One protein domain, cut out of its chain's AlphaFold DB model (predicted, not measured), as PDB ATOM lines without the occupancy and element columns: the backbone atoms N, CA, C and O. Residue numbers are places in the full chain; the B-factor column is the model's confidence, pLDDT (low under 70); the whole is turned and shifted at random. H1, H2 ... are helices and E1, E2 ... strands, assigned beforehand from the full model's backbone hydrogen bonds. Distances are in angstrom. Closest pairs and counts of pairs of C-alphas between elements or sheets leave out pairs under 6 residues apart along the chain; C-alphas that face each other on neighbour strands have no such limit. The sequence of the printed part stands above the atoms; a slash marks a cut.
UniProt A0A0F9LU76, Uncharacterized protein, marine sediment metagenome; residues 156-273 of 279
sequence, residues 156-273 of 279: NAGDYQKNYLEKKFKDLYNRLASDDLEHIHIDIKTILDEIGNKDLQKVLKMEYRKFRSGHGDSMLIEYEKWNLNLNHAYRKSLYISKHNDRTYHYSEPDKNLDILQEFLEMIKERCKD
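AT A GLANCE: This is residues 156 to 273 of the 279 residues of an uncharacterized protein of marine sediment metagenome (UniProt A0A0F9LU76). A five-stranded sheet has H2 and H4 crossing over one face, with short H3 on that same face but beside the strands, and its other face bare; long helix H1 packs on H2 and H4, off the sheet, its residues 156 to 163 sticking out. The 118 printed residues include four named helices and five named strands, in the order H1 H2 H3 E1 E2 E3 E4 E5 H4, class mixed. The sheet, E1 E2 E3 E4 E5 in order, is an antiparallel meander, each strand the antiparallel neighbour of the one before. The whole is compact, with radius of gyration of the C-alphas 14.0 A and spans of 45 by 33 by 29 A.

HOW THE PARTS SIT: Start at H1, residues 156 to 176, in a helical hairpin with H2, residues 184 to 195: they touch, closest C-alphas Leu 172 and Ile 191, 6.2 A, opposite ways at a shallow tilt of 19 degrees. H2 is on the sheet, height 9.8 A; H3, residues 197 to 204, is on the same face, height 7.4 A. Next come four hairpins: E1, residues 207 to 210, with E2, residues 218 to 222 (N 207 to O 221, 2.8 A); E2 with E3, residues 226 to 231 (N 222 to O 226, 2.9 A); E3 with E4, residues 237 to 242 (N 241 to O 227, 2.8 A); E4 with E5, residues 247 to 249 (N 240 to O 248, 2.9 A). H4, residues 257 to 273, is on the same face as H2, across the strands; with residues 264 to 271 alone it touches H1, closest C-alphas Leu 264 and Tyr 173, 6.6 A. With residues 267 to 271 alone it touches H3, closest C-alphas Arg 270 and Leu 204, 5.7 A. In the four helices every O i to N i+4 pair is within hydrogen-bond range.

IN THESE COORDINATES: Find C-alpha 156 at (-10.935, 9.828, 57.587); H1 runs 29.5 A from there. H4 runs 24.4 A to C-alpha 273 at (-14.441, -5.355, 44.616).

THE WHOLE: The printed part has no cut and no long link. Confidence is under 70 at residues 156 to 160, 212 to 217, 232 to 236 and 244.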
ATOM      1  N   ASN A 156      -9.498  10.028  57.797       44.69
ATOM      2  CA  ASN A 156     -10.935   9.828  57.587       44.69
ATOM      3  C   ASN A 156     -11.470  10.391  56.260       44.69
ATOM      4  O   ASN A 156     -12.665  10.289  56.023       44.69
ATOM      5  N   ALA A 157     -10.668  11.022  55.395       48.09
ATOM      6  CA  ALA A 157     -11.178  11.525  54.112       48.09
ATOM      7  C   ALA A 157     -11.460  10.369  53.142       48.09
ATOM      8  O   ALA A 157     -12.488  10.372  52.464       48.09
ATOM      9  N   GLY A 158     -10.580   9.359  53.146       58.31
ATOM     10  CA  GLY A 158     -10.805   8.085  52.467       58.31
ATOM     11  C   GLY A 158     -12.049   7.392  53.010       58.31
ATOM     12  O   GLY A 158     -12.935   7.071  52.228       58.31
ATOM     13  N   ASP A 159     -12.174   7.279  54.334       67.12
ATOM     14  CA  ASP A 159     -13.342   6.662  54.973       67.12
ATOM     15  C   ASP A 159     -14.627   7.469  54.770       67.12
ATOM     16  O   ASP A 159     -15.681   6.895  54.548       67.12
ATOM     17  N   TYR A 160     -14.580   8.802  54.769       66.94
ATOM     18  CA  TYR A 160     -15.751   9.643  54.523       66.94
ATOM     19  C   TYR A 160     -16.205   9.547  53.069       66.94
ATOM     20  O   TYR A 160     -17.397   9.396  52.807       66.94
ATOM     21  N   GLN A 161     -15.272   9.604  52.115       75.06
ATOM     22  CA  GLN A 161     -15.588   9.418  50.701       75.06
ATOM     23  C   GLN A 161     -16.085   7.994  50.435       75.06
ATOM     24  O   GLN A 161     -17.038   7.815  49.681       75.06
ATOM     25  N   LYS A 162     -15.483   6.998  51.090       83.69
ATOM     26  CA  LYS A 162     -15.909   5.602  51.051       83.69
ATOM     27  C   LYS A 162     -17.322   5.438  51.609       83.69
ATOM     28  O   LYS A 162     -18.177   4.977  50.871       83.69
ATOM     29  N   ASN A 163     -17.593   5.900  52.829       84.19
ATOM     30  CA  ASN A 163     -18.911   5.838  53.474       84.19
ATOM     31  C   ASN A 163     -19.976   6.586  52.657       84.19
ATOM     32  O   ASN A 163     -21.125   6.160  52.562       84.19
ATOM     33  N   TYR A 164     -19.603   7.715  52.050       86.25
ATOM     34  CA  TYR A 164     -20.483   8.477  51.171       86.25
ATOM     35  C   TYR A 164     -20.833   7.704  49.893       86.25
ATOM     36  O   TYR A 164     -21.998   7.679  49.498       86.25
ATOM     37  N   LEU A 165     -19.849   7.056  49.261       89.25
ATOM     38  CA  LEU A 165     -20.074   6.203  48.094       89.25
ATOM     39  C   LEU A 165     -20.851   4.933  48.462       89.25
ATOM     40  O   LEU A 165     -21.810   4.609  47.770       89.25
ATOM     41  N   GLU A 166     -20.501   4.265  49.563       92.31
ATOM     42  CA  GLU A 166     -21.232   3.114  50.112       92.31
ATOM     43  C   GLU A 166     -22.705   3.450  50.292       92.31
ATOM     44  O   GLU A 166     -23.556   2.722  49.789       92.31
ATOM     45  N   LYS A 167     -23.013   4.588  50.925       92.56
ATOM     46  CA  LYS A 167     -24.393   5.032  51.106       92.56
ATOM     47  C   LYS A 167     -25.119   5.181  49.770       92.56
ATOM     48  O   LYS A 167     -26.204   4.640  49.616       92.56
ATOM     49  N   LYS A 168     -24.526   5.861  48.787       92.62
ATOM     50  CA  LYS A 168     -25.182   6.083  47.490       92.62
ATOM     51  C   LYS A 168     -25.395   4.807  46.683       92.62
ATOM     52  O   LYS A 168     -26.449   4.641  46.079       92.62
ATOM     53  N   PHE A 169     -24.407   3.916  46.650       94.81
ATOM     54  CA  PHE A 169     -24.550   2.636  45.958       94.81
ATOM     55  C   PHE A 169     -25.526   1.706  46.686       94.81
ATOM     56  O   PHE A 169     -26.274   0.988  46.026       94.81
ATOM     57  N   LYS A 170     -25.587   1.775  48.022       95.56
ATOM     58  CA  LYS A 170     -26.619   1.107  48.819       95.56
ATOM     59  C   LYS A 170     -28.011   1.668  48.533       95.56
ATOM     60  O   LYS A 170     -28.937   0.891  48.330       95.56
ATOM     61  N   ASP A 171     -28.157   2.987  48.435       94.00
ATOM     62  CA  ASP A 171     -29.422   3.636  48.074       94.00
ATOM     63  C   ASP A 171     -29.866   3.233  46.654       94.00
ATOM     64  O   ASP A 171     -31.032   2.896  46.450       94.00
ATOM     65  N   LEU A 172     -28.934   3.174  45.690       94.75
ATOM     66  CA  LEU A 172     -29.202   2.671  44.337       94.75
ATOM     67  C   LEU A 172     -29.692   1.219  44.363       94.75
ATOM     68  O   LEU A 172     -30.728   0.915  43.778       94.75
ATOM     69  N   TYR A 173     -28.956   0.337  45.045       95.75
ATOM     70  CA  TYR A 173     -29.295  -1.079  45.170       95.75
ATOM     71  C   TYR A 173     -30.679  -1.265  45.796       95.75
ATOM     72  O   TYR A 173     -31.539  -1.917  45.210       95.75
ATOM     73  N   ASN A 174     -30.921  -0.630  46.945       93.88
ATOM     74  CA  ASN A 174     -32.183  -0.734  47.669       93.88
ATOM     75  C   ASN A 174     -33.354  -0.227  46.835       93.88
ATOM     76  O   ASN A 174     -34.423  -0.830  46.855       93.88
ATOM     77  N   ARG A 175     -33.167   0.872  46.092       92.19
ATOM     78  CA  ARG A 175     -34.242   1.415  45.268       92.19
ATOM     79  C   ARG A 175     -34.528   0.538  44.052       92.19
ATOM     80  O   ARG A 175     -35.691   0.383  43.712       92.19
ATOM     81  N   LEU A 176     -33.509  -0.071  43.441       92.75
ATOM     82  CA  LEU A 176     -33.699  -1.036  42.352       92.75
ATOM     83  C   LEU A 176     -34.353  -2.342  42.826       92.75
ATOM     84  O   LEU A 176     -35.108  -2.930  42.057       92.75
ATOM     85  N   ALA A 177     -34.064  -2.777  44.055       91.88
ATOM     86  CA  ALA A 177     -34.616  -3.980  44.681       91.88
ATOM     87  C   ALA A 177     -35.993  -3.770  45.340       91.88
ATOM     88  O   ALA A 177     -36.537  -4.702  45.922       91.88
ATOM     89  N   SER A 178     -36.521  -2.545  45.323       89.25
ATOM     90  CA  SER A 178     -37.758  -2.199  46.015       89.25
ATOM     91  C   SER A 178     -38.990  -2.641  45.227       89.25
ATOM     92  O   SER A 178     -39.086  -2.385  44.028       89.25
ATOM     93  N   ASP A 179     -39.971  -3.197  45.938       81.62
ATOM     94  CA  ASP A 179     -41.312  -3.470  45.400       81.62
ATOM     95  C   ASP A 179     -42.174  -2.197  45.288       81.62
ATOM     96  O   ASP A 179     -43.260  -2.215  44.706       81.62
ATOM     97  N   ASP A 180     -41.705  -1.074  45.843       82.31
ATOM     98  CA  ASP A 180     -42.350   0.225  45.691       82.31
ATOM     99  C   ASP A 180     -41.955   0.865  44.354       82.31
ATOM    100  O   ASP A 180     -40.893   1.472  44.186       82.31
ATOM    101  N   LEU A 181     -42.859   0.719  43.391       77.88
ATOM    102  CA  LEU A 181     -42.704   1.209  42.027       77.88
ATOM    103  C   LEU A 181     -43.107   2.684  41.878       77.88
ATOM    104  O   LEU A 181     -42.882   3.284  40.818       77.88
ATOM    105  N   GLU A 182     -43.710   3.294  42.903       76.88
ATOM    106  CA  GLU A 182     -44.153   4.679  42.831       76.88
ATOM    107  C   GLU A 182     -42.934   5.605  42.850       76.88
ATOM    108  O   GLU A 182     -42.065   5.506  43.703       76.88
ATOM    109  N   HIS A 183     -42.820   6.500  41.866       73.62
ATOM    110  CA  HIS A 183     -41.684   7.427  41.713       73.62
ATOM    111  C   HIS A 183     -40.291   6.799  41.522       73.62
ATOM    112  O   HIS A 183     -39.331   7.553  41.348       73.62
ATOM    113  N   ILE A 184     -40.173   5.471  41.409       82.06
ATOM    114  CA  ILE A 184     -38.891   4.756  41.281       82.06
ATOM    115  C   ILE A 184     -37.979   5.339  40.197       82.06
ATOM    116  O   ILE A 184     -36.783   5.523  40.395       82.06
ATOM    117  N   HIS A 185     -38.553   5.754  39.068       79.62
ATOM    118  CA  HIS A 185     -37.812   6.408  37.995       79.62
ATOM    119  C   HIS A 185     -37.120   7.709  38.454       79.62
ATOM    120  O   HIS A 185     -35.977   7.976  38.072       79.62
ATOM    121  N   ILE A 186     -37.819   8.574  39.195       77.50
ATOM    122  CA  ILE A 186     -37.283   9.874  39.633       77.50
ATOM    123  C   ILE A 186     -36.140   9.646  40.621       77.50
ATOM    124  O   ILE A 186     -35.099  10.302  40.518       77.50
ATOM    125  N   ASP A 187     -36.309   8.680  41.516       85.44
ATOM    126  CA  ASP A 187     -35.331   8.383  42.556       85.44
ATOM    127  C   ASP A 187     -34.070   7.761  41.969       85.44
ATOM    128  O   ASP A 187     -32.978   8.265  42.213       85.44
ATOM    129  N   ILE A 188     -34.205   6.750  41.102       88.88
ATOM    130  CA  ILE A 188     -33.057   6.128  40.429       88.88
ATOM    131  C   ILE A 188     -32.280   7.162  39.615       88.88
ATOM    132  O   ILE A 188     -31.055   7.221  39.700       88.88
ATOM    133  N   LYS A 189     -32.970   8.033  38.871       86.69
ATOM    134  CA  LYS A 189     -32.311   9.113  38.129       86.69
ATOM    135  C   LYS A 189     -31.544  10.058  39.058       86.69
ATOM    136  O   LYS A 189     -30.397  10.388  38.764       86.69
ATOM    137  N   THR A 190     -32.169  10.494  40.151       86.62
ATOM    138  CA  THR A 190     -31.540  11.377  41.143       86.62
ATOM    139  C   THR A 190     -30.295  10.722  41.734       86.62
ATOM    140  O   THR A 190     -29.232  11.338  41.746       86.62
ATOM    141  N   ILE A 191     -30.385   9.449  42.121       90.38
ATOM    142  CA  ILE A 191     -29.266   8.684  42.678       90.38
ATOM    143  C   ILE A 191     -28.118   8.563  41.661       90.38
ATOM    144  O   ILE A 191     -26.966   8.822  42.007       90.38
ATOM    145  N   LEU A 192     -28.401   8.234  40.396       90.50
ATOM    146  CA  LEU A 192     -27.373   8.149  39.346       90.50
ATOM    147  C   LEU A 192     -26.701   9.503  39.076       90.50
ATOM    148  O   LEU A 192     -25.477   9.565  38.927       90.50
ATOM    149  N   ASP A 193     -27.479  10.588  39.046       86.00
ATOM    150  CA  ASP A 193     -26.967  11.954  38.912       86.00
ATOM    151  C   ASP A 193     -26.061  12.336  40.091       86.00
ATOM    152  O   ASP A 193     -25.018  12.962  39.891       86.00
ATOM    153  N   GLU A 194     -26.432  11.939  41.310       86.25
ATOM    154  CA  GLU A 194     -25.644  12.188  42.510       86.25
ATOM    155  C   GLU A 194     -24.352  11.373  42.548       86.25
ATOM    156  O   GLU A 194     -23.327  11.914  42.967       86.25
ATOM    157  N   ILE A 195     -24.366  10.091  42.170       89.94
ATOM    158  CA  ILE A 195     -23.143   9.271  42.094       89.94
ATOM    159  C   ILE A 195     -22.198   9.863  41.042       89.94
ATOM    160  O   ILE A 195     -21.015  10.059  41.306       89.94
ATOM    161  N   GLY A 196     -22.729  10.204  39.868       86.50
ATOM    162  CA  GLY A 196     -21.964  10.803  38.783       86.50
ATOM    163  C   GLY A 196     -21.123   9.798  37.985       86.50
ATOM    164  O   GLY A 196     -20.698   8.746  38.460       86.50
ATOM    165  N   ASN A 197     -20.854  10.149  36.723       86.69
ATOM    166  CA  ASN A 197     -20.273   9.229  35.737       86.69
ATOM    167  C   ASN A 197     -18.897   8.663  36.142       86.69
ATOM    168  O   ASN A 197     -18.614   7.500  35.888       86.69
ATOM    169  N   LYS A 198     -18.044   9.463  36.798       86.81
ATOM    170  CA  LYS A 198     -16.697   9.028  37.204       86.81
ATOM    171  C   LYS A 198     -16.743   7.879  38.214       86.81
ATOM    172  O   LYS A 198     -16.004   6.910  38.064       86.81
ATOM    173  N   ASP A 199     -17.598   7.985  39.228       90.25
ATOM    174  CA  ASP A 199     -17.700   6.968  40.274       90.25
ATOM    175  C   ASP A 199     -18.478   5.738  39.780       90.25
ATOM    176  O   ASP A 199     -18.098   4.614  40.104       90.25
ATOM    177  N   LEU A 200     -19.471   5.921  38.898       92.75
ATOM    178  CA  LEU A 200     -20.142   4.819  38.192       92.75
ATOM    179  C   LEU A 200     -19.169   4.012  37.319       92.75
ATOM    180  O   LEU A 200     -19.161   2.784  37.384       92.75
ATOM    181  N   GLN A 201     -18.298   4.678  36.557       90.12
ATOM    182  CA  GLN A 201     -17.268   4.004  35.763       90.12
ATOM    183  C   GLN A 201     -16.239   3.301  36.649       90.12
ATOM    184  O   GLN A 201     -15.829   2.182  36.354       90.12
ATOM    185  N   LYS A 202     -15.829   3.938  37.748       90.69
ATOM    186  CA  LYS A 202     -14.829   3.380  38.663       90.69
ATOM    187  C   LYS A 202     -15.338   2.139  39.399       90.69
ATOM    188  O   LYS A 202     -14.599   1.167  39.505       90.69
ATOM    189  N   VAL A 203     -16.558   2.194  39.934       92.88
ATOM    190  CA  VAL A 203     -17.125   1.135  40.782       92.88
ATOM    191  C   VAL A 203     -17.849   0.109  39.926       92.88
ATOM    192  O   VAL A 203     -17.491  -1.061  39.929       92.88
ATOM    193  N   LEU A 204     -18.832   0.546  39.140       93.50
ATOM    194  CA  LEU A 204     -19.669  -0.357  38.361       93.50
ATOM    195  C   LEU A 204     -19.117  -0.652  36.973       93.50
ATOM    196  O   LEU A 204     -19.693  -1.498  36.314       93.50
ATOM    197  N   LYS A 205     -18.044  -0.011  36.493       92.88
ATOM    198  CA  LYS A 205     -17.574  -0.165  35.096       92.88
ATOM    199  C   LYS A 205     -18.663   0.184  34.066       92.88
ATOM    200  O   LYS A 205     -18.695  -0.382  32.977       92.88
ATOM    201  N   MET A 206     -19.556   1.113  34.416       92.06
ATOM    202  CA  MET A 206     -20.673   1.547  33.573       92.06
ATOM    203  C   MET A 206     -20.572   3.032  33.242       92.06
ATOM    204  O   MET A 206     -20.116   3.834  34.056       92.06
ATOM    205  N   GLU A 207     -21.031   3.407  32.055       89.25
ATOM    206  CA  GLU A 207     -21.126   4.791  31.608       89.25
ATOM    207  C   GLU A 207     -22.556   5.305  31.780       89.25
ATOM    208  O   GLU A 207     -23.519   4.657  31.372       89.25
ATOM    209  N   TYR A 208     -22.687   6.494  32.360       87.56
ATOM    210  CA  TYR A 208     -23.953   7.197  32.477       87.56
ATOM    211  C   TYR A 208     -24.106   8.240  31.372       87.56
ATOM    212  O   TYR A 208     -23.390   9.246  31.327       87.56
ATOM    213  N   ARG A 209     -25.064   8.004  30.478       84.19
ATOM    214  CA  ARG A 209     -25.328   8.828  29.299       84.19
ATOM    215  C   ARG A 209     -26.651   9.550  29.423       84.19
ATOM    216  O   ARG A 209     -27.687   8.921  29.606       84.19
ATOM    217  N   LYS A 210     -26.611  10.869  29.239       77.44
ATOM    218  CA  LYS A 210     -27.802  11.703  29.057       77.44
ATOM    219  C   LYS A 210     -28.001  11.945  27.569       77.44
ATOM    220  O   LYS A 210     -27.116  12.514  26.925       77.44
ATOM    221  N   PHE A 211     -29.139  11.548  27.016       71.06
ATOM    222  CA  PHE A 211     -29.445  11.887  25.630       71.06
ATOM    223  C   PHE A 211     -29.931  13.336  25.552       71.06
ATOM    224  O   PHE A 211     -30.635  13.833  26.430       71.06
ATOM    225  N   ARG A 212     -29.499  14.042  24.500       54.38
ATOM    226  CA  ARG A 212     -29.824  15.461  24.262       54.38
ATOM    227  C   ARG A 212     -31.183  15.677  23.586       54.38
ATOM    228  O   ARG A 212     -31.526  16.816  23.284       54.38
ATOM    229  N   SER A 213     -31.951  14.620  23.332       52.38
ATOM    230  CA  SER A 213     -33.356  14.733  22.943       52.38
ATOM    231  C   SER A 213     -34.108  15.469  24.056       52.38
ATOM    232  O   SER A 213     -33.927  15.164  25.234       52.38
ATOM    233  N   GLY A 214     -34.967  16.432  23.707       47.34
ATOM    234  CA  GLY A 214     -35.810  17.213  24.637       47.34
ATOM    235  C   GLY A 214     -36.852  16.394  25.422       47.34
ATOM    236  O   GLY A 214     -37.868  16.926  25.851       47.34
ATOM    237  N   HIS A 215     -36.594  15.100  25.583       47.56
ATOM    238  CA  HIS A 215     -37.460  14.043  26.078       47.56
ATOM    239  C   HIS A 215     -36.861  13.302  27.289       47.56
ATOM    240  O   HIS A 215     -37.563  12.522  27.924       47.56
ATOM    241  N   GLY A 216     -35.622  13.641  27.678       53.25
ATOM    242  CA  GLY A 216     -35.052  13.295  28.978       53.25
ATOM    243  C   GLY A 216     -34.738  11.814  29.135       53.25
ATOM    244  O   GLY A 216     -35.335  11.165  29.983       53.25
ATOM    245  N   ASP A 217     -33.762  11.316  28.381       67.12
ATOM    246  CA  ASP A 217     -33.323   9.927  28.501       67.12
ATOM    247  C   ASP A 217     -32.008   9.865  29.284       67.12
ATOM    248  O   ASP A 217     -31.077  10.651  29.061       67.12
ATOM    249  N   SER A 218     -31.929   8.945  30.237       73.69
ATOM    250  CA  SER A 218     -30.706   8.651  30.979       73.69
ATOM    251  C   SER A 218     -30.462   7.149  30.964       73.69
ATOM    252  O   SER A 218     -31.389   6.361  31.129       73.69
ATOM    253  N   MET A 219     -29.226   6.751  30.698       83.00
ATOM    254  CA  MET A 219     -28.871   5.353  30.508       83.00
ATOM    255  C   MET A 219     -27.603   5.039  31.273       83.00
ATOM    256  O   MET A 219     -26.605   5.737  31.112       83.00
ATOM    257  N   LEU A 220     -27.647   3.987  32.081       85.69
ATOM    258  CA  LEU A 220     -26.460   3.390  32.670       85.69
ATOM    259  C   LEU A 220     -26.123   2.141  31.854       85.69
ATOM    260  O   LEU A 220     -26.896   1.185  31.847       85.69
ATOM    261  N   ILE A 221     -24.995   2.166  31.146       87.50
ATOM    262  CA  ILE A 221     -24.615   1.113  30.200       87.50
ATOM    263  C   ILE A 221     -23.228   0.543  30.508       87.50
ATOM    264  O   ILE A 221     -22.259   1.280  30.666       87.50
ATOM    265  N   GLU A 222     -23.126  -0.781  30.553       87.75
ATOM    266  CA  GLU A 222     -21.882  -1.503  30.287       87.75
ATOM    267  C   GLU A 222     -21.963  -1.965  28.837       87.75
ATOM    268  O   GLU A 222     -22.874  -2.724  28.491       87.75
ATOM    269  N   TYR A 223     -21.048  -1.479  27.993       80.25
ATOM    270  CA  TYR A 223     -21.030  -1.808  26.568       80.25
ATOM    271  C   TYR A 223     -21.245  -3.311  26.350       80.25
ATOM    272  O   TYR A 223     -20.541  -4.135  26.930       80.25
ATOM    273  N   GLU A 224     -22.253  -3.634  25.536       76.31
ATOM    274  CA  GLU A 224     -22.593  -4.994  25.093       76.31
ATOM    275  C   GLU A 224     -22.982  -5.997  26.195       76.31
ATOM    276  O   GLU A 224     -23.098  -7.188  25.918       76.31
ATOM    277  N   LYS A 225     -23.236  -5.553  27.435       87.44
ATOM    278  CA  LYS A 225     -23.641  -6.452  28.531       87.44
ATOM    279  C   LYS A 225     -24.913  -6.026  29.233       87.44
ATOM    280  O   LYS A 225     -25.872  -6.788  29.245       87.44
ATOM    281  N   TRP A 226     -24.927  -4.823  29.797       92.06
ATOM    282  CA  TRP A 226     -26.001  -4.361  30.670       92.06
ATOM    283  C   TRP A 226     -26.449  -2.966  30.289       92.06
ATOM    284  O   TRP A 226     -25.627  -2.097  30.002       92.06
ATOM    285  N   ASN A 227     -27.754  -2.736  30.346       90.44
ATOM    286  CA  ASN A 227     -28.342  -1.430  30.115       90.44
ATOM    287  C   ASN A 227     -29.542  -1.226  31.044       90.44
ATOM    288  O   ASN A 227     -30.516  -1.973  30.976       90.44
ATOM    289  N   LEU A 228     -29.450  -0.206  31.897       91.69
ATOM    290  CA  LEU A 228     -30.565   0.345  32.659       91.69
ATOM    291  C   LEU A 228     -31.029   1.626  31.962       91.69
ATOM    292  O   LEU A 228     -30.280   2.607  31.887       91.69
ATOM    293  N   ASN A 229     -32.267   1.615  31.476       88.75
ATOM    294  CA  ASN A 229     -32.852   2.715  30.717       88.75
ATOM    295  C   ASN A 229     -33.976   3.397  31.505       88.75
ATOM    296  O   ASN A 229     -34.853   2.732  32.057       88.75
ATOM    297  N   LEU A 230     -33.933   4.728  31.521       86.19
ATOM    298  CA  LEU A 230     -34.900   5.618  32.152       86.19
ATOM    299  C   LEU A 230     -35.562   6.473  31.059       86.19
ATOM    300  O   LEU A 230     -34.949   7.438  30.589       86.19
ATOM    301  N   ASN A 231     -36.783   6.114  30.644       74.69
ATOM    302  CA  ASN A 231     -37.548   6.831  29.620       74.69
ATOM    303  C   ASN A 231     -38.776   7.531  30.223       74.69
ATOM    304  O   ASN A 231     -39.589   6.919  30.921       74.69
ATOM    305  N   HIS A 232     -38.942   8.815  29.897       64.94
ATOM    306  CA  HIS A 232     -40.025   9.671  30.387       64.94
ATOM    307  C   HIS A 232     -41.047  10.107  29.324       64.94
ATOM    308  O   HIS A 232     -42.064  10.702  29.680       64.94
ATOM    309  N   ALA A 233     -40.784   9.872  28.040       54.16
ATOM    310  CA  ALA A 233     -41.372  10.672  26.967       54.16
ATOM    311  C   ALA A 233     -42.748  10.193  26.482       54.16
ATOM    312  O   ALA A 233     -43.624  11.012  26.221       54.16
ATOM    313  N   TYR A 234     -42.947   8.877  26.366       51.22
ATOM    314  CA  TYR A 234     -44.175   8.312  25.779       51.22
ATOM    315  C   TYR A 234     -44.806   7.212  26.633       51.22
ATOM    316  O   TYR A 234     -46.021   7.028  26.619       51.22
ATOM    317  N   ARG A 235     -43.992   6.516  27.426       59.09
ATOM    318  CA  ARG A 235     -44.396   5.622  28.510       59.09
ATOM    319  C   ARG A 235     -43.295   5.738  29.547       59.09
ATOM    320  O   ARG A 235     -42.148   5.497  29.191       59.09
ATOM    321  N   LYS A 236     -43.618   6.152  30.777       67.44
ATOM    322  CA  LYS A 236     -42.645   6.117  31.875       67.44
ATOM    323  C   LYS A 236     -42.188   4.668  32.007       67.44
ATOM    324  O   LYS A 236     -42.952   3.847  32.504       67.44
ATOM    325  N   SER A 237     -41.011   4.350  31.496       76.31
ATOM    326  CA  SER A 237     -40.486   2.996  31.523       76.31
ATOM    327  C   SER A 237     -39.106   3.022  32.148       76.31
ATOM    328  O   SER A 237     -38.228   3.798  31.774       76.31
ATOM    329  N   LEU A 238     -38.968   2.177  33.158       87.38
ATOM    330  CA  LEU A 238     -37.701   1.797  33.744       87.38
ATOM    331  C   LEU A 238     -37.522   0.324  33.410       87.38
ATOM    332  O   LEU A 238     -38.431  -0.480  33.651       87.38
ATOM    333  N   TYR A 239     -36.392  -0.023  32.811       89.25
ATOM    334  CA  TYR A 239     -36.102  -1.409  32.485       89.25
ATOM    335  C   TYR A 239     -34.609  -1.705  32.501       89.25
ATOM    336  O   TYR A 239     -33.781  -0.829  32.240       89.25
ATOM    337  N   ILE A 240     -34.295  -2.962  32.800       92.06
ATOM    338  CA  ILE A 240     -32.949  -3.522  32.788       92.06
ATOM    339  C   ILE A 240     -32.909  -4.570  31.686       92.06
ATOM    340  O   ILE A 240     -33.658  -5.545  31.711       92.06
ATOM    341  N   SER A 241     -32.029  -4.370  30.717       90.56
ATOM    342  CA  SER A 241     -31.774  -5.339  29.658       90.56
ATOM    343  C   SER A 241     -30.355  -5.869  29.770       90.56
ATOM    344  O   SER A 241     -29.398  -5.088  29.840       90.56
ATOM    345  N   LYS A 242     -30.234  -7.190  29.715       89.44
ATOM    346  CA  LYS A 242     -28.982  -7.881  29.434       89.44
ATOM    347  C   LYS A 242     -28.901  -8.081  27.920       89.44
ATOM    348  O   LYS A 242     -29.876  -8.511  27.310       89.44
ATOM    349  N   HIS A 243     -27.803  -7.672  27.288       79.69
ATOM    350  CA  HIS A 243     -27.695  -7.620  25.824       79.69
ATOM    351  C   HIS A 243     -28.086  -8.961  25.166       79.69
ATOM    352  O   HIS A 243     -27.577 -10.007  25.559       79.69
ATOM    353  N   ASN A 244     -28.963  -8.918  24.150       67.88
ATOM    354  CA  ASN A 244     -29.527 -10.073  23.426       67.88
ATOM    355  C   ASN A 244     -30.339 -11.091  24.259       67.88
ATOM    356  O   ASN A 244     -30.619 -12.180  23.761       67.88
ATOM    357  N   ASP A 245     -30.745 -10.751  25.482       73.06
ATOM    358  CA  ASP A 245     -31.608 -11.591  26.321       73.06
ATOM    359  C   ASP A 245     -32.965 -10.902  26.578       73.06
ATOM    360  O   ASP A 245     -33.348  -9.923  25.927       73.06
ATOM    361  N   ARG A 246     -33.721 -11.436  27.535       84.56
ATOM    362  CA  ARG A 246     -34.972 -10.883  28.043       84.56
ATOM    363  C   ARG A 246     -34.716  -9.528  28.730       84.56
ATOM    364  O   ARG A 246     -33.588  -9.113  28.986       84.56
ATOM    365  N   THR A 247     -35.784  -8.784  28.986       90.88
ATOM    366  CA  THR A 247     -35.723  -7.472  29.651       90.88
ATOM    367  C   THR A 247     -36.600  -7.510  30.893       90.88
ATOM    368  O   THR A 247     -37.742  -7.973  30.830       90.88
ATOM    369  N   TYR A 248     -36.072  -7.040  32.021       91.62
ATOM    370  CA  TYR A 248     -36.859  -6.793  33.223       91.62
ATOM    371  C   TYR A 248     -37.505  -5.413  33.121       91.62
ATOM    372  O   TYR A 248     -36.800  -4.411  32.984       91.62
ATOM    373  N   HIS A 249     -38.832  -5.353  33.186       90.44
ATOM    374  CA  HIS A 249     -39.589  -4.105  33.150       90.44
ATOM    375  C   HIS A 249     -40.195  -3.837  34.523       90.44
ATOM    376  O   HIS A 249     -40.971  -4.643  35.018       90.44
ATOM    377  N   TYR A 250     -39.947  -2.658  35.093       89.12
ATOM    378  CA  TYR A 250     -40.532  -2.285  36.388       89.12
ATOM    379  C   TYR A 250     -42.058  -2.112  36.340       89.12
ATOM    380  O   TYR A 250     -42.707  -2.102  37.373       89.12
ATOM    381  N   SER A 251     -42.655  -1.995  35.151       86.25
ATOM    382  CA  SER A 251     -44.112  -2.037  34.975       86.25
ATOM    383  C   SER A 251     -44.693  -3.457  34.987       86.25
ATOM    384  O   SER A 251     -45.909  -3.607  35.014       86.25
ATOM    385  N   GLU A 252     -43.846  -4.485  34.912       88.19
ATOM    386  CA  GLU A 252     -44.215  -5.906  34.890       88.19
ATOM    387  C   GLU A 252     -43.269  -6.692  35.826       88.19
ATOM    388  O   GLU A 252     -42.500  -7.532  35.352       88.19
ATOM    389  N   PRO A 253     -43.285  -6.410  37.146       84.94
ATOM    390  CA  PRO A 253     -42.247  -6.843  38.090       84.94
ATOM    391  C   PRO A 253     -42.136  -8.366  38.258       84.94
ATOM    392  O   PRO A 253     -41.081  -8.860  38.647       84.94
ATOM    393  N   ASP A 254     -43.184  -9.118  37.919       88.62
ATOM    394  CA  ASP A 254     -43.187 -10.582  37.995       88.62
ATOM    395  C   ASP A 254     -42.448 -11.251  36.823       88.62
ATOM    396  O   ASP A 254     -42.144 -12.445  36.865       88.62
ATOM    397  N   LYS A 255     -42.169 -10.514  35.739       90.06
ATOM    398  CA  LYS A 255     -41.529 -11.070  34.541       90.06
ATOM    399  C   LYS A 255     -40.029 -10.830  34.551       90.06
ATOM    400  O   LYS A 255     -39.564  -9.706  34.702       90.06
ATOM    401  N   ASN A 256     -39.278 -11.891  34.253       91.94
ATOM    402  CA  ASN A 256     -37.819 -11.863  34.136       91.94
ATOM    403  C   ASN A 256     -37.123 -11.364  35.413       91.94
ATOM    404  O   ASN A 256     -36.128 -10.643  35.341       91.94
ATOM    405  N   LEU A 257     -37.660 -11.725  36.585       92.06
ATOM    406  CA  LEU A 257     -37.089 -11.365  37.886       92.06
ATOM    407  C   LEU A 257     -35.633 -11.842  38.031       92.06
ATOM    408  O   LEU A 257     -34.833 -11.191  38.697       92.06
ATOM    409  N   ASP A 258     -35.274 -12.930  37.350       93.38
ATOM    410  CA  ASP A 258     -33.907 -13.440  37.250       93.38
ATOM    411  C   ASP A 258     -32.922 -12.396  36.697       93.38
ATOM    412  O   ASP A 258     -31.791 -12.308  37.169       93.38
ATOM    413  N   ILE A 259     -33.365 -11.534  35.777       93.88
ATOM    414  CA  ILE A 259     -32.542 -10.449  35.220       93.88
ATOM    415  C   ILE A 259     -32.315  -9.337  36.238       93.88
ATOM    416  O   ILE A 259     -31.197  -8.828  36.343       93.88
ATOM    417  N   LEU A 260     -33.349  -8.958  36.996       93.69
ATOM    418  CA  LEU A 260     -33.193  -7.995  38.087       93.69
ATOM    419  C   LEU A 260     -32.218  -8.540  39.136       93.69
ATOM    420  O   LEU A 260     -31.304  -7.830  39.545       93.69
ATOM    421  N   GLN A 261     -32.385  -9.800  39.539       94.81
ATOM    422  CA  GLN A 261     -31.528 -10.445  40.535       94.81
ATOM    423  C   GLN A 261     -30.066 -10.498  40.083       94.81
ATOM    424  O   GLN A 261     -29.179 -10.129  40.850       94.81
ATOM    425  N   GLU A 262     -29.805 -10.881  38.832       94.94
ATOM    426  CA  GLU A 262     -28.447 -10.902  38.286       94.94
ATOM    427  C   GLU A 262     -27.832  -9.492  38.214       94.94
ATOM    428  O   GLU A 262     -26.662  -9.300  38.548       94.94
ATOM    429  N   PHE A 263     -28.621  -8.479  37.842       94.75
ATOM    430  CA  PHE A 263     -28.155  -7.092  37.821       94.75
ATOM    431  C   PHE A 263     -27.826  -6.567  39.225       94.75
ATOM    432  O   PHE A 263     -26.811  -5.893  39.418       94.75
ATOM    433  N   LEU A 264     -28.655  -6.891  40.220       95.62
ATOM    434  CA  LEU A 264     -28.424  -6.522  41.614       95.62
ATOM    435  C   LEU A 264     -27.175  -7.207  42.180       95.62
ATOM    436  O   LEU A 264     -26.376  -6.549  42.851       95.62
ATOM    437  N   GLU A 265     -26.965  -8.491  41.883       96.06
ATOM    438  CA  GLU A 265     -25.763  -9.199  42.327       96.06
ATOM    439  C   GLU A 265     -24.504  -8.612  41.676       96.06
ATOM    440  O   GLU A 265     -23.523  -8.360  42.370       96.06
ATOM    441  N   MET A 266     -24.560  -8.240  40.390       95.06
ATOM    442  CA  MET A 266     -23.468  -7.521  39.722       95.06
ATOM    443  C   MET A 266     -23.116  -6.205  40.437       95.06
ATOM    444  O   MET A 266     -21.933  -5.919  40.645       95.06
ATOM    445  N   ILE A 267     -24.113  -5.410  40.850       95.56
ATOM    446  CA  ILE A 267     -23.871  -4.170  41.610       95.56
ATOM    447  C   ILE A 267     -23.152  -4.486  42.923       95.56
ATOM    448  O   ILE A 267     -22.170  -3.824  43.268       95.56
ATOM    449  N   LYS A 268     -23.620  -5.505  43.646       96.19
ATOM    450  CA  LYS A 268     -23.074  -5.920  44.939       96.19
ATOM    451  C   LYS A 268     -21.641  -6.431  44.833       96.19
ATOM    452  O   LYS A 268     -20.786  -5.979  45.596       96.19
ATOM    453  N   GLU A 269     -21.358  -7.308  43.876       95.56
ATOM    454  CA  GLU A 269     -20.015  -7.826  43.606       95.56
ATOM    455  C   GLU A 269     -19.044  -6.697  43.255       95.56
ATOM    456  O   GLU A 269     -17.981  -6.577  43.860       95.56
ATOM    457  N   ARG A 270     -19.434  -5.795  42.348       95.12
ATOM    458  CA  ARG A 270     -18.572  -4.682  41.929       95.12
ATOM    459  C   ARG A 270     -18.333  -3.661  43.035       95.12
ATOM    460  O   ARG A 270     -17.228  -3.135  43.161       95.12
ATOM    461  N   CYS A 271     -19.339  -3.395  43.865       94.81
ATOM    462  CA  CYS A 271     -19.162  -2.572  45.058       94.81
ATOM    463  C   CYS A 271     -18.173  -3.224  46.028       94.81
ATOM    464  O   CYS A 271     -17.242  -2.553  46.475       94.81
ATOM    465  N   LYS A 272     -18.303  -4.532  46.277       94.69
ATOM    466  CA  LYS A 272     -17.379  -5.295  47.125       94.69
ATOM    467  C   LYS A 272     -15.945  -5.268  46.586       94.69
ATOM    468  O   LYS A 272     -15.027  -5.015  47.363       94.69
ATOM    469  N   ASP A 273     -15.752  -5.447  45.280       92.62
ATOM    470  CA  ASP A 273     -14.441  -5.355  44.616       92.62
ATOM    471  C   ASP A 273     -13.820  -3.956  44.746       92.62
ATOM    472  O   ASP A 273     -12.606  -3.810  44.890       92.62
TER     473      ASP A 273